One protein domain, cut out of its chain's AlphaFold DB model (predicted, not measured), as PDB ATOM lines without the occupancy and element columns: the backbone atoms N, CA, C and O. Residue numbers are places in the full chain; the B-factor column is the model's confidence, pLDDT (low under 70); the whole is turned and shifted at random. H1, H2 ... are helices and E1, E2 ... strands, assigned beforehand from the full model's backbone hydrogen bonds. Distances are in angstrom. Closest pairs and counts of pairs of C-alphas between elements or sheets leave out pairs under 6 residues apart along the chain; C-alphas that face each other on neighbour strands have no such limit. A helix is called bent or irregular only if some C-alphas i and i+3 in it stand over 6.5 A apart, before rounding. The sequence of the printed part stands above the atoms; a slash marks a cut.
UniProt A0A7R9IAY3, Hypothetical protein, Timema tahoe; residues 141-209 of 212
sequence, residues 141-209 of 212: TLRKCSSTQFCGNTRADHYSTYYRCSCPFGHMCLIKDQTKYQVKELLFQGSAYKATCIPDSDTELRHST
ATOM      1  N   THR A 141     -44.945  36.721 -11.475       85.81
ATOM      2  CA  THR A 141     -45.292  35.320 -11.706       85.81
ATOM      3  C   THR A 141     -44.294  34.432 -10.973       85.81
ATOM      4  O   THR A 141     -43.081  34.558 -11.153       85.81
ATOM      5  N   LEU A 142     -44.793  33.504 -10.153       87.62
ATOM      6  CA  LEU A 142     -43.941  32.522  -9.489       87.62
ATOM      7  C   LEU A 142     -43.250  31.639 -10.532       87.62
ATOM      8  O   LEU A 142     -43.889  30.856 -11.234       87.62
ATOM      9  N   ARG A 143     -41.918  31.726 -10.591       93.62
ATOM     10  CA  ARG A 143     -41.094  30.797 -11.376       93.62
ATOM     11  C   ARG A 143     -41.266  29.362 -10.873       93.62
ATOM     12  O   ARG A 143     -41.674  29.142  -9.732       93.62
ATOM     13  N   LYS A 144     -40.887  28.376 -11.684       95.69
ATOM     14  CA  LYS A 144     -40.820  26.973 -11.250       95.69
ATOM     15  C   LYS A 144     -39.530  26.692 -10.470       95.69
ATOM     16  O   LYS A 144     -38.478  27.246 -10.794       95.69
ATOM     17  N   CYS A 145     -39.628  25.875  -9.422       97.25
ATOM     18  CA  CYS A 145     -38.479  25.337  -8.693       97.25
ATOM     19  C   CYS A 145     -38.037  23.984  -9.283       97.25
ATOM     20  O   CYS A 145     -38.837  23.279  -9.897       97.25
ATOM     21  N   SER A 146     -36.803  23.574  -8.999       97.06
ATOM     22  CA  SER A 146     -36.341  22.186  -9.121       97.06
ATOM     23  C   SER A 146     -36.689  21.366  -7.870       97.06
ATOM     24  O   SER A 146     -36.985  21.923  -6.810       97.06
ATOM     25  N   SER A 147     -36.617  20.036  -7.974       95.69
ATOM     26  CA  SER A 147     -36.732  19.150  -6.806       95.69
ATOM     27  C   SER A 147     -35.671  19.492  -5.753       95.69
ATOM     28  O   SER A 147     -34.559  19.891  -6.101       95.69
ATOM     29  N   THR A 148     -36.022  19.391  -4.468       94.94
ATOM     30  CA  THR A 148     -35.204  19.754  -3.289       94.94
ATOM     31  C   THR A 148     -34.780  21.226  -3.191       94.94
ATOM     32  O   THR A 148     -34.175  21.639  -2.197       94.94
ATOM     33  N   GLN A 149     -35.127  22.062  -4.177       97.62
ATOM     34  CA  GLN A 149     -34.814  23.484  -4.155       97.62
ATOM     35  C   GLN A 149     -35.620  24.194  -3.063       97.62
ATOM     36  O   GLN A 149     -36.766  23.847  -2.775       97.62
ATOM     37  N   PHE A 150     -35.022  25.238  -2.487       96.94
ATOM     38  CA  PHE A 150     -35.729  26.201  -1.653       96.94
ATOM     39  C   PHE A 150     -36.933  26.793  -2.394       96.94
ATOM     40  O   PHE A 150     -36.779  27.370  -3.472       96.94
ATOM     41  N   CYS A 151     -38.110  26.668  -1.787       96.69
ATOM     42  CA  CYS A 151     -39.379  27.079  -2.377       96.69
ATOM     43  C   CYS A 151     -40.075  28.196  -1.602       96.69
ATOM     44  O   CYS A 151     -40.932  28.863  -2.176       96.69
ATOM     45  N   GLY A 152     -39.703  28.452  -0.344       95.31
ATOM     46  CA  GLY A 152     -40.325  29.512   0.443       95.31
ATOM     47  C   GLY A 152     -39.908  29.563   1.907       95.31
ATOM     48  O   GLY A 152     -39.214  28.678   2.409       95.31
ATOM     49  N   ASN A 153     -40.361  30.616   2.583       95.81
ATOM     50  CA  ASN A 153     -40.176  30.824   4.017       95.81
ATOM     51  C   ASN A 153     -41.491  30.511   4.740       95.81
ATOM     52  O   ASN A 153     -42.489  31.192   4.511       95.81
ATOM     53  N   THR A 154     -41.503  29.499   5.607       94.38
ATOM     54  CA  THR A 154     -42.688  29.144   6.403       94.38
ATOM     55  C   THR A 154     -42.615  29.829   7.755       94.38
ATOM     56  O   THR A 154     -41.671  29.593   8.508       94.38
ATOM     57  N   ARG A 155     -43.584  30.685   8.081       92.81
ATOM     58  CA  ARG A 155     -43.585  31.429   9.347       92.81
ATOM     59  C   ARG A 155     -43.592  30.477  10.541       92.81
ATOM     60  O   ARG A 155     -44.270  29.451  10.512       92.81
ATOM     61  N   ALA A 156     -42.880  30.830  11.606       91.81
ATOM     62  CA  ALA A 156     -42.815  29.995  12.803       91.81
ATOM     63  C   ALA A 156     -44.030  30.140  13.740       91.81
ATOM     64  O   ALA A 156     -44.187  29.310  14.629       91.81
ATOM     65  N   ASP A 157     -44.854  31.176  13.560       87.12
ATOM     66  CA  ASP A 157     -46.035  31.472  14.377       87.12
ATOM     67  C   ASP A 157     -47.306  30.786  13.841       87.12
ATOM     68  O   ASP A 157     -47.990  30.074  14.570       87.12
ATOM     69  N   HIS A 158     -47.614  30.966  12.554       85.44
ATOM     70  CA  HIS A 158     -48.861  30.517  11.924       85.44
ATOM     71  C   HIS A 158     -48.659  29.433  10.861       85.44
ATOM     72  O   HIS A 158     -49.640  28.911  10.331       85.44
ATOM     73  N   TYR A 159     -47.408  29.079  10.542       89.62
ATOM     74  CA  TYR A 159     -47.058  28.070   9.535       89.62
ATOM     75  C   TYR A 159     -47.601  28.353   8.123       89.62
ATOM     76  O   TYR A 159     -47.715  27.438   7.304       89.62
ATOM     77  N   SER A 160     -47.916  29.616   7.805       90.62
ATOM     78  CA  SER A 160     -48.148  30.025   6.419       90.62
ATOM     79  C   SER A 160     -46.816  30.144   5.677       90.62
ATOM     80  O   SER A 160     -45.781  30.451   6.279       90.62
ATOM     81  N   THR A 161     -46.825  29.853   4.377       92.31
ATOM     82  CA  THR A 161     -45.602  29.822   3.567       92.31
ATOM     83  C   THR A 161     -45.586  30.965   2.565       92.31
ATOM     84  O   THR A 161     -46.429  31.033   1.674       92.31
ATOM     85  N   TYR A 162     -44.560  31.811   2.648       92.31
ATOM     86  CA  TYR A 162     -44.232  32.793   1.620       92.31
ATOM     87  C   TYR A 162     -43.470  32.111   0.485       92.31
ATOM     88  O   TYR A 162     -42.258  31.877   0.570       92.31
ATOM     89  N   TYR A 163     -44.195  31.761  -0.576       93.06
ATOM     90  CA  TYR A 163     -43.641  31.072  -1.738       93.06
ATOM     91  C   TYR A 163     -42.718  31.986  -2.554       93.06
ATOM     92  O   TYR A 163     -43.042  33.121  -2.900       93.06
ATOM     93  N   ARG A 164     -41.553  31.450  -2.916       93.44
ATOM     94  CA  ARG A 164     -40.561  32.073  -3.805       93.44
ATOM     95  C   ARG A 164     -40.550  31.443  -5.192       93.44
ATOM     96  O   ARG A 164     -40.138  32.087  -6.155       93.44
ATOM     97  N   CYS A 165     -41.006  30.201  -5.301       94.56
ATOM     98  CA  CYS A 165     -41.254  29.524  -6.564       94.56
ATOM     99  C   CYS A 165     -42.319  28.427  -6.381       94.56
ATOM    100  O   CYS A 165     -42.623  28.010  -5.263       94.56
ATOM    101  N   SER A 166     -42.913  27.984  -7.486       94.62
ATOM    102  CA  SER A 166     -43.872  26.880  -7.526       94.62
ATOM    103  C   SER A 166     -43.117  25.564  -7.708       94.62
ATOM    104  O   SER A 166     -42.362  25.414  -8.672       94.62
ATOM    105  N   CYS A 167     -43.310  24.622  -6.782       96.44
ATOM    106  CA  CYS A 167     -42.694  23.301  -6.862       96.44
ATOM    107  C   CYS A 167     -43.112  22.545  -8.137       96.44
ATOM    108  O   CYS A 167     -44.181  22.822  -8.700       96.44
ATOM    109  N   PRO A 168     -42.258  21.629  -8.630       96.12
ATOM    110  CA  PRO A 168     -42.608  20.775  -9.757       96.12
ATOM    111  C   PRO A 168     -43.775  19.844  -9.393       96.12
ATOM    112  O   PRO A 168     -44.160  19.729  -8.232       96.12
ATOM    113  N   PHE A 169     -44.359  19.193 -10.397       94.12
ATOM    114  CA  PHE A 169     -45.456  18.247 -10.186       94.12
ATOM    115  C   PHE A 169     -45.049  17.112  -9.223       94.12
ATOM    116  O   PHE A 169     -43.897  16.670  -9.237       94.12
ATOM    117  N   GLY A 170     -45.984  16.673  -8.373       93.12
ATOM    118  CA  GLY A 170     -45.753  15.636  -7.356       93.12
ATOM    119  C   GLY A 170     -44.800  16.044  -6.229       93.12
ATOM    120  O   GLY A 170     -44.139  15.183  -5.650       93.12
ATOM    121  N   HIS A 171     -44.625  17.352  -5.998       94.81
ATOM    122  CA  HIS A 171     -43.817  17.875  -4.903       94.81
ATOM    123  C   HIS A 171     -44.580  18.918  -4.092       94.81
ATOM    124  O   HIS A 171     -45.226  19.817  -4.641       94.81
ATOM    125  N   MET A 172     -44.365  18.894  -2.782       93.69
ATOM    126  CA  MET A 172     -44.885  19.875  -1.839       93.69
ATOM    127  C   MET A 172     -43.765  20.760  -1.289       93.69
ATOM    128  O   MET A 172     -42.647  20.315  -1.038       93.69
ATOM    129  N   CYS A 173     -44.070  22.041  -1.077       94.75
ATOM    130  CA  CYS A 173     -43.153  22.971  -0.421       94.75
ATOM    131  C   CYS A 173     -43.256  22.798   1.098       94.75
ATOM    132  O   CYS A 173     -44.178  23.332   1.715       94.75
ATOM    133  N   LEU A 174     -42.334  22.034   1.685       94.12
ATOM    134  CA  LEU A 174     -42.394  21.612   3.085       94.12
ATOM    135  C   LEU A 174     -41.160  22.060   3.861       94.12
ATOM    136  O   LEU A 174     -40.070  22.189   3.302       94.12
ATOM    137  N   ILE A 175     -41.339  22.270   5.167       94.44
ATOM    138  CA  ILE A 175     -40.261  22.621   6.093       94.44
ATOM    139  C   ILE A 175     -39.185  21.531   6.045       94.44
ATOM    140  O   ILE A 175     -39.455  20.359   6.309       94.44
ATOM    141  N   LYS A 176     -37.954  21.924   5.708       90.25
ATOM    142  CA  LYS A 176     -36.827  20.993   5.604       90.25
ATOM    143  C   LYS A 176     -36.408  20.482   6.984       90.25
ATOM    144  O   LYS A 176     -36.259  19.271   7.163       90.25
ATOM    145  N   ASP A 177     -36.223  21.421   7.910       91.81
ATOM    146  CA  ASP A 177     -35.734  21.240   9.275       91.81
ATOM    147  C   ASP A 177     -36.296  22.336  10.206       91.81
ATOM    148  O   ASP A 177     -36.874  23.324   9.750       91.81
ATOM    149  N   GLN A 178     -36.146  22.158  11.522       92.00
ATOM    150  CA  GLN A 178     -36.678  23.086  12.530       92.00
ATOM    151  C   GLN A 178     -35.763  24.297  12.798       92.00
ATOM    152  O   GLN A 178     -35.942  25.002  13.794       92.00
ATOM    153  N   THR A 179     -34.786  24.573  11.927       96.19
ATOM    154  CA  THR A 179     -33.892  25.725  12.092       96.19
ATOM    155  C   THR A 179     -34.647  27.013  11.786       96.19
ATOM    156  O   THR A 179     -35.165  27.207  10.684       96.19
ATOM    157  N   LYS A 180     -34.690  27.917  12.767       96.56
ATOM    158  CA  LYS A 180     -35.336  29.228  12.643       96.56
ATOM    159  C   LYS A 180     -34.332  30.291  12.211       96.56
ATOM    160  O   LYS A 180     -33.211  30.328  12.709       96.56
ATOM    161  N   TYR A 181     -34.765  31.203  11.352       96.19
ATOM    162  CA  TYR A 181     -34.024  32.417  11.002       96.19
ATOM    163  C   TYR A 181     -34.971  33.602  10.840       96.19
ATOM    164  O   TYR A 181     -36.174  33.434  10.648       96.19
ATOM    165  N   GLN A 182     -34.424  34.810  10.959       96.88
ATOM    166  CA  GLN A 182     -35.194  36.039  10.801       96.88
ATOM    167  C   GLN A 182     -35.424  36.331   9.319       96.88
ATOM    168  O   GLN A 182     -34.487  36.302   8.520       96.88
ATOM    169  N   VAL A 183     -36.669  36.635   8.964       94.69
ATOM    170  CA  VAL A 183     -37.068  37.031   7.613       94.69
ATOM    171  C   VAL A 183     -37.908  38.297   7.649       94.69
ATOM    172  O   VAL A 183     -38.531  38.636   8.656       94.69
ATOM    173  N   LYS A 184     -37.937  38.982   6.509       91.69
ATOM    174  CA  LYS A 184     -38.851  40.085   6.235       91.69
ATOM    175  C   LYS A 184     -39.605  39.757   4.954       91.69
ATOM    176  O   LYS A 184     -39.010  39.688   3.882       91.69
ATOM    177  N   GLU A 185     -40.899  39.531   5.097       88.50
ATOM    178  CA  GLU A 185     -41.829  39.147   4.042       88.50
ATOM    179  C   GLU A 185     -42.986  40.149   3.953       88.50
ATOM    180  O   GLU A 185     -43.092  41.097   4.740       88.50
ATOM    181  N   LEU A 186     -43.860  39.966   2.963       84.88
ATOM    182  CA  LEU A 186     -45.065  40.777   2.819       84.88
ATOM    183  C   LEU A 186     -45.940  40.645   4.076       84.88
ATOM    184  O   LEU A 186     -46.427  39.563   4.391       84.88
ATOM    185  N   LEU A 187     -46.126  41.762   4.786       83.44
ATOM    186  CA  LEU A 187     -46.889  41.847   6.039       83.44
ATOM    187  C   LEU A 187     -46.339  40.989   7.199       83.44
ATOM    188  O   LEU A 187     -47.046  40.761   8.173       83.44
ATOM    189  N   PHE A 188     -45.078  40.548   7.145       86.62
ATOM    190  CA  PHE A 188     -44.479  39.766   8.229       86.62
ATOM    191  C   PHE A 188     -43.000  40.083   8.428       86.62
ATOM    192  O   PHE A 188     -42.217  40.138   7.483       86.62
ATOM    193  N   GLN A 189     -42.602  40.244   9.685       90.81
ATOM    194  CA  GLN A 189     -41.205  40.299  10.081       90.81
ATOM    195  C   GLN A 189     -41.040  39.474  11.352       90.81
ATOM    196  O   GLN A 189     -41.671  39.766  12.364       90.81
ATOM    197  N   GLY A 190     -40.205  38.442  11.294       93.44
ATOM    198  CA  GLY A 190     -40.038  37.523  12.412       93.44
ATOM    199  C   GLY A 190     -39.344  36.228  12.018       93.44
ATOM    200  O   GLY A 190     -38.720  36.125  10.960       93.44
ATOM    201  N   SER A 191     -39.452  35.226  12.887       96.12
ATOM    202  CA  SER A 191     -38.819  33.927  12.678       96.12
ATOM    203  C   SER A 191     -39.584  33.056  11.679       96.12
ATOM    204  O   SER A 191     -40.804  32.914  11.763       96.12
ATOM    205  N   ALA A 192     -38.851  32.413  10.776       96.56
ATOM    206  CA  ALA A 192     -39.368  31.451   9.813       96.56
ATOM    207  C   ALA A 192     -38.448  30.228   9.688       96.56
ATOM    208  O   ALA A 192     -37.274  30.274  10.058       96.56
ATOM    209  N   TYR A 193     -39.008  29.149   9.151       96.44
ATOM    210  CA  TYR A 193     -38.311  27.941   8.738       96.44
ATOM    211  C   TYR A 193     -38.094  27.934   7.226       96.44
ATOM    212  O   TYR A 193     -38.878  28.501   6.454       96.44
ATOM    213  N   LYS A 194     -37.059  27.215   6.795       96.44
ATOM    214  CA  LYS A 194     -36.751  27.040   5.378       96.44
ATOM    215  C   LYS A 194     -37.613  25.921   4.804       96.44
ATOM    216  O   LYS A 194     -37.537  24.790   5.285       96.44
ATOM    217  N   ALA A 195     -38.367  26.206   3.744       96.62
ATOM    218  CA  ALA A 195     -39.111  25.190   3.012       96.62
ATOM    219  C   ALA A 195     -38.422  24.813   1.692       96.62
ATOM    220  O   ALA A 195     -37.860  25.661   0.988       96.62
ATOM    221  N   THR A 196     -38.476  23.529   1.346       97.38
ATOM    222  CA  THR A 196     -37.941  22.965   0.098       97.38
ATOM    223  C   THR A 196     -38.988  22.116  -0.609       97.38
ATOM    224  O   THR A 196     -39.888  21.591   0.039       97.38
ATOM    225  N   CYS A 197     -38.872  21.965  -1.928       97.25
ATOM    226  CA  CYS A 197     -39.734  21.056  -2.681       97.25
ATOM    227  C   CYS A 197     -39.372  19.601  -2.370       97.25
ATOM    228  O   CYS A 197     -38.298  19.146  -2.759       97.25
ATOM    229  N   ILE A 198     -40.260  18.884  -1.689       95.12
ATOM    230  CA  ILE A 198     -40.096  17.476  -1.314       95.12
ATOM    231  C   ILE A 198     -41.070  16.638  -2.154       95.12
ATOM    232  O   ILE A 198     -42.218  17.061  -2.282       95.12
ATOM    233  N   PRO A 199     -40.640  15.507  -2.745       93.62
ATOM    234  CA  PRO A 199     -41.540  14.591  -3.441       93.62
ATOM    235  C   PRO A 199     -42.636  14.057  -2.516       93.62
ATOM    236  O   PRO A 199     -42.379  13.751  -1.349       93.62
ATOM    237  N   ASP A 200     -43.840  13.865  -3.045       88.69
ATOM    238  CA  ASP A 200     -44.966  13.343  -2.261       88.69
ATOM    239  C   ASP A 200     -44.647  11.952  -1.670       88.69
ATOM    240  O   ASP A 200     -44.958  11.695  -0.507       88.69
ATOM    241  N   SER A 201     -43.894  11.115  -2.400       82.31
ATOM    242  CA  SER A 201     -43.420   9.793  -1.945       82.31
ATOM    243  C   SER A 201     -42.595   9.834  -0.657       82.31
ATOM    244  O   SER A 201     -42.675   8.932   0.172       82.31
ATOM    245  N   ASP A 202     -41.808  10.892  -0.462       75.38
ATOM    246  CA  ASP A 202     -40.914  11.028   0.694       75.38
ATOM    247  C   ASP A 202     -41.647  11.626   1.905       75.38
ATOM    248  O   ASP A 202     -41.138  11.636   3.031       75.38
ATOM    249  N   THR A 203     -42.859  12.136   1.680       64.38
ATOM    250  CA  THR A 203     -43.691  12.782   2.699       64.38
ATOM    251  C   THR A 203     -44.366  11.747   3.604       64.38
ATOM    252  O   THR A 203     -44.525  11.984   4.807       64.38
ATOM    253  N   GLU A 204     -44.685  10.568   3.061       57.44
ATOM    254  CA  GLU A 204     -45.245   9.432   3.808       57.44
ATOM    255  C   GLU A 204     -44.222   8.822   4.784       57.44
ATOM    256  O   GLU A 204     -44.554   8.482   5.921       57.44
ATOM    257  N   LEU A 205     -42.939   8.786   4.405       54.34
ATOM    258  CA  LEU A 205     -41.856   8.274   5.256       54.34
ATOM    259  C   LEU A 205     -41.598   9.153   6.495       54.34
ATOM    260  O   LEU A 205     -41.228   8.644   7.556       54.34
ATOM    261  N   ARG A 206     -41.829  10.471   6.396       53.25
ATOM    262  CA  ARG A 206     -41.689  11.402   7.533       53.25
ATOM    263  C   ARG A 206     -42.832  11.311   8.549       53.25
ATOM    264  O   ARG A 206     -42.594  11.590   9.718       53.25
ATOM    265  N   HIS A 207     -44.034  10.901   8.142       51.91
ATOM    266  CA  HIS A 207     -45.146  10.667   9.077       51.91
ATOM    267  C   HIS A 207     -45.054   9.298   9.770       51.91
ATOM    268  O   HIS A 207     -45.521   9.145  10.895       51.91
ATOM    269  N   SER A 208     -44.397   8.316   9.147       40.00
ATOM    270  CA  SER A 208     -44.211   6.978   9.732       40.00
ATOM    271  C   SER A 208     -43.201   6.949  10.897       40.00
ATOM    272  O   SER A 208     -43.216   6.048  11.728       40.00
ATOM    273  N   THR A 209     -42.339   7.963  11.015       43.66
ATOM    274  CA  THR A 209     -41.289   8.036  12.051       43.66
ATOM    275  C   THR A 209     -41.699   8.795  13.318       43.66
ATOM    276  O   THR A 209     -40.883   8.947  14.221       43.66
TER     277      THR A 209
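This is residues 141 to 209 of the 212 residues of the protein "Hypothetical protein" of Timema tahoe (UniProt A0A7R9IAY3). A long hairpin of two strongly bent strands, E3 and E4, makes most of a curled four-stranded sheet like part of a barrel, with the shorter hairpin of E1 and E2 beside E4. A small helix, H1, follows directly on E4, only grazes the sheet, and sticks out with residues 204 to 208, followed by residue 209. The printed part has 69 residues with four named strands and one named helix, in the order E1, E2, E3, E4, H1. The sheet runs E2, E1, E4, E3, antiparallel throughout, and the class is mostly strand. The whole is compact, with a radius of gyration of the C-alphas of 12.1 A, but flat in outline, spanning 33 by 32 by 15 A.

The sheet is strongly twisted and curled; its inner strands are E1, residues 150 to 155, and E4, residues 188 to 199, and its edge strands are E2, residues 161 to 163, and E3, residues 171 to 185. E3 and E4 form a hairpin, antiparallel at 160 degrees, with N 172 and O 198 within hydrogen-bond range at 2.9 A and N 188 and O 185 at 3.2 A. E3 bends by 124 degrees at residue 182, and E4 bends by 84 degrees at residue 191. E1 and E4 are antiparallel at 138 degrees, with N 151 and O 195 within hydrogen-bond range at 3.0 A. E1 and E2 form the other hairpin, antiparallel at 148 degrees, with N 162 and O 153 within hydrogen-bond range at 2.9 A. The closest C-alphas of E1 and E3 are those of Cys 151 and Cys 173, 5.9 A apart. H1, residues 200 to 208, only grazes the sheet with its residues 200 to 203; its closest C-alphas with E3 are those of Asp 200 and His 171, 5.4 A apart. In H1, 1 of 5 O i to N i+4 pairs is within hydrogen-bond range, and 3 of 6 O i to N i+3 pairs.

E4 is 27.9 A from first to last C-alpha, and E3 is 23.2 A. E1 is 14.5 A long, starting at C-alpha 150 at (-35.729, 26.201, -1.653), and E2 is 5.8 A. E4 ends at C-alpha 199, at (-41.540, 14.591, -3.441). H1 is 13.6 A long and ends at C-alpha 208, at (-44.211, 6.978, 9.732); it is neither bent nor irregular, but only just: C-alphas 201 and 204 are 6.0 A apart.

The two C-alphas farthest apart are those of Thr 141 and Thr 209, 36.4 A. The printed part has no cut. The link from E2 to E3 is short, the other links are tight. The mean pLDDT of the printed part is 88.8, with residues 203 to 209 under 70.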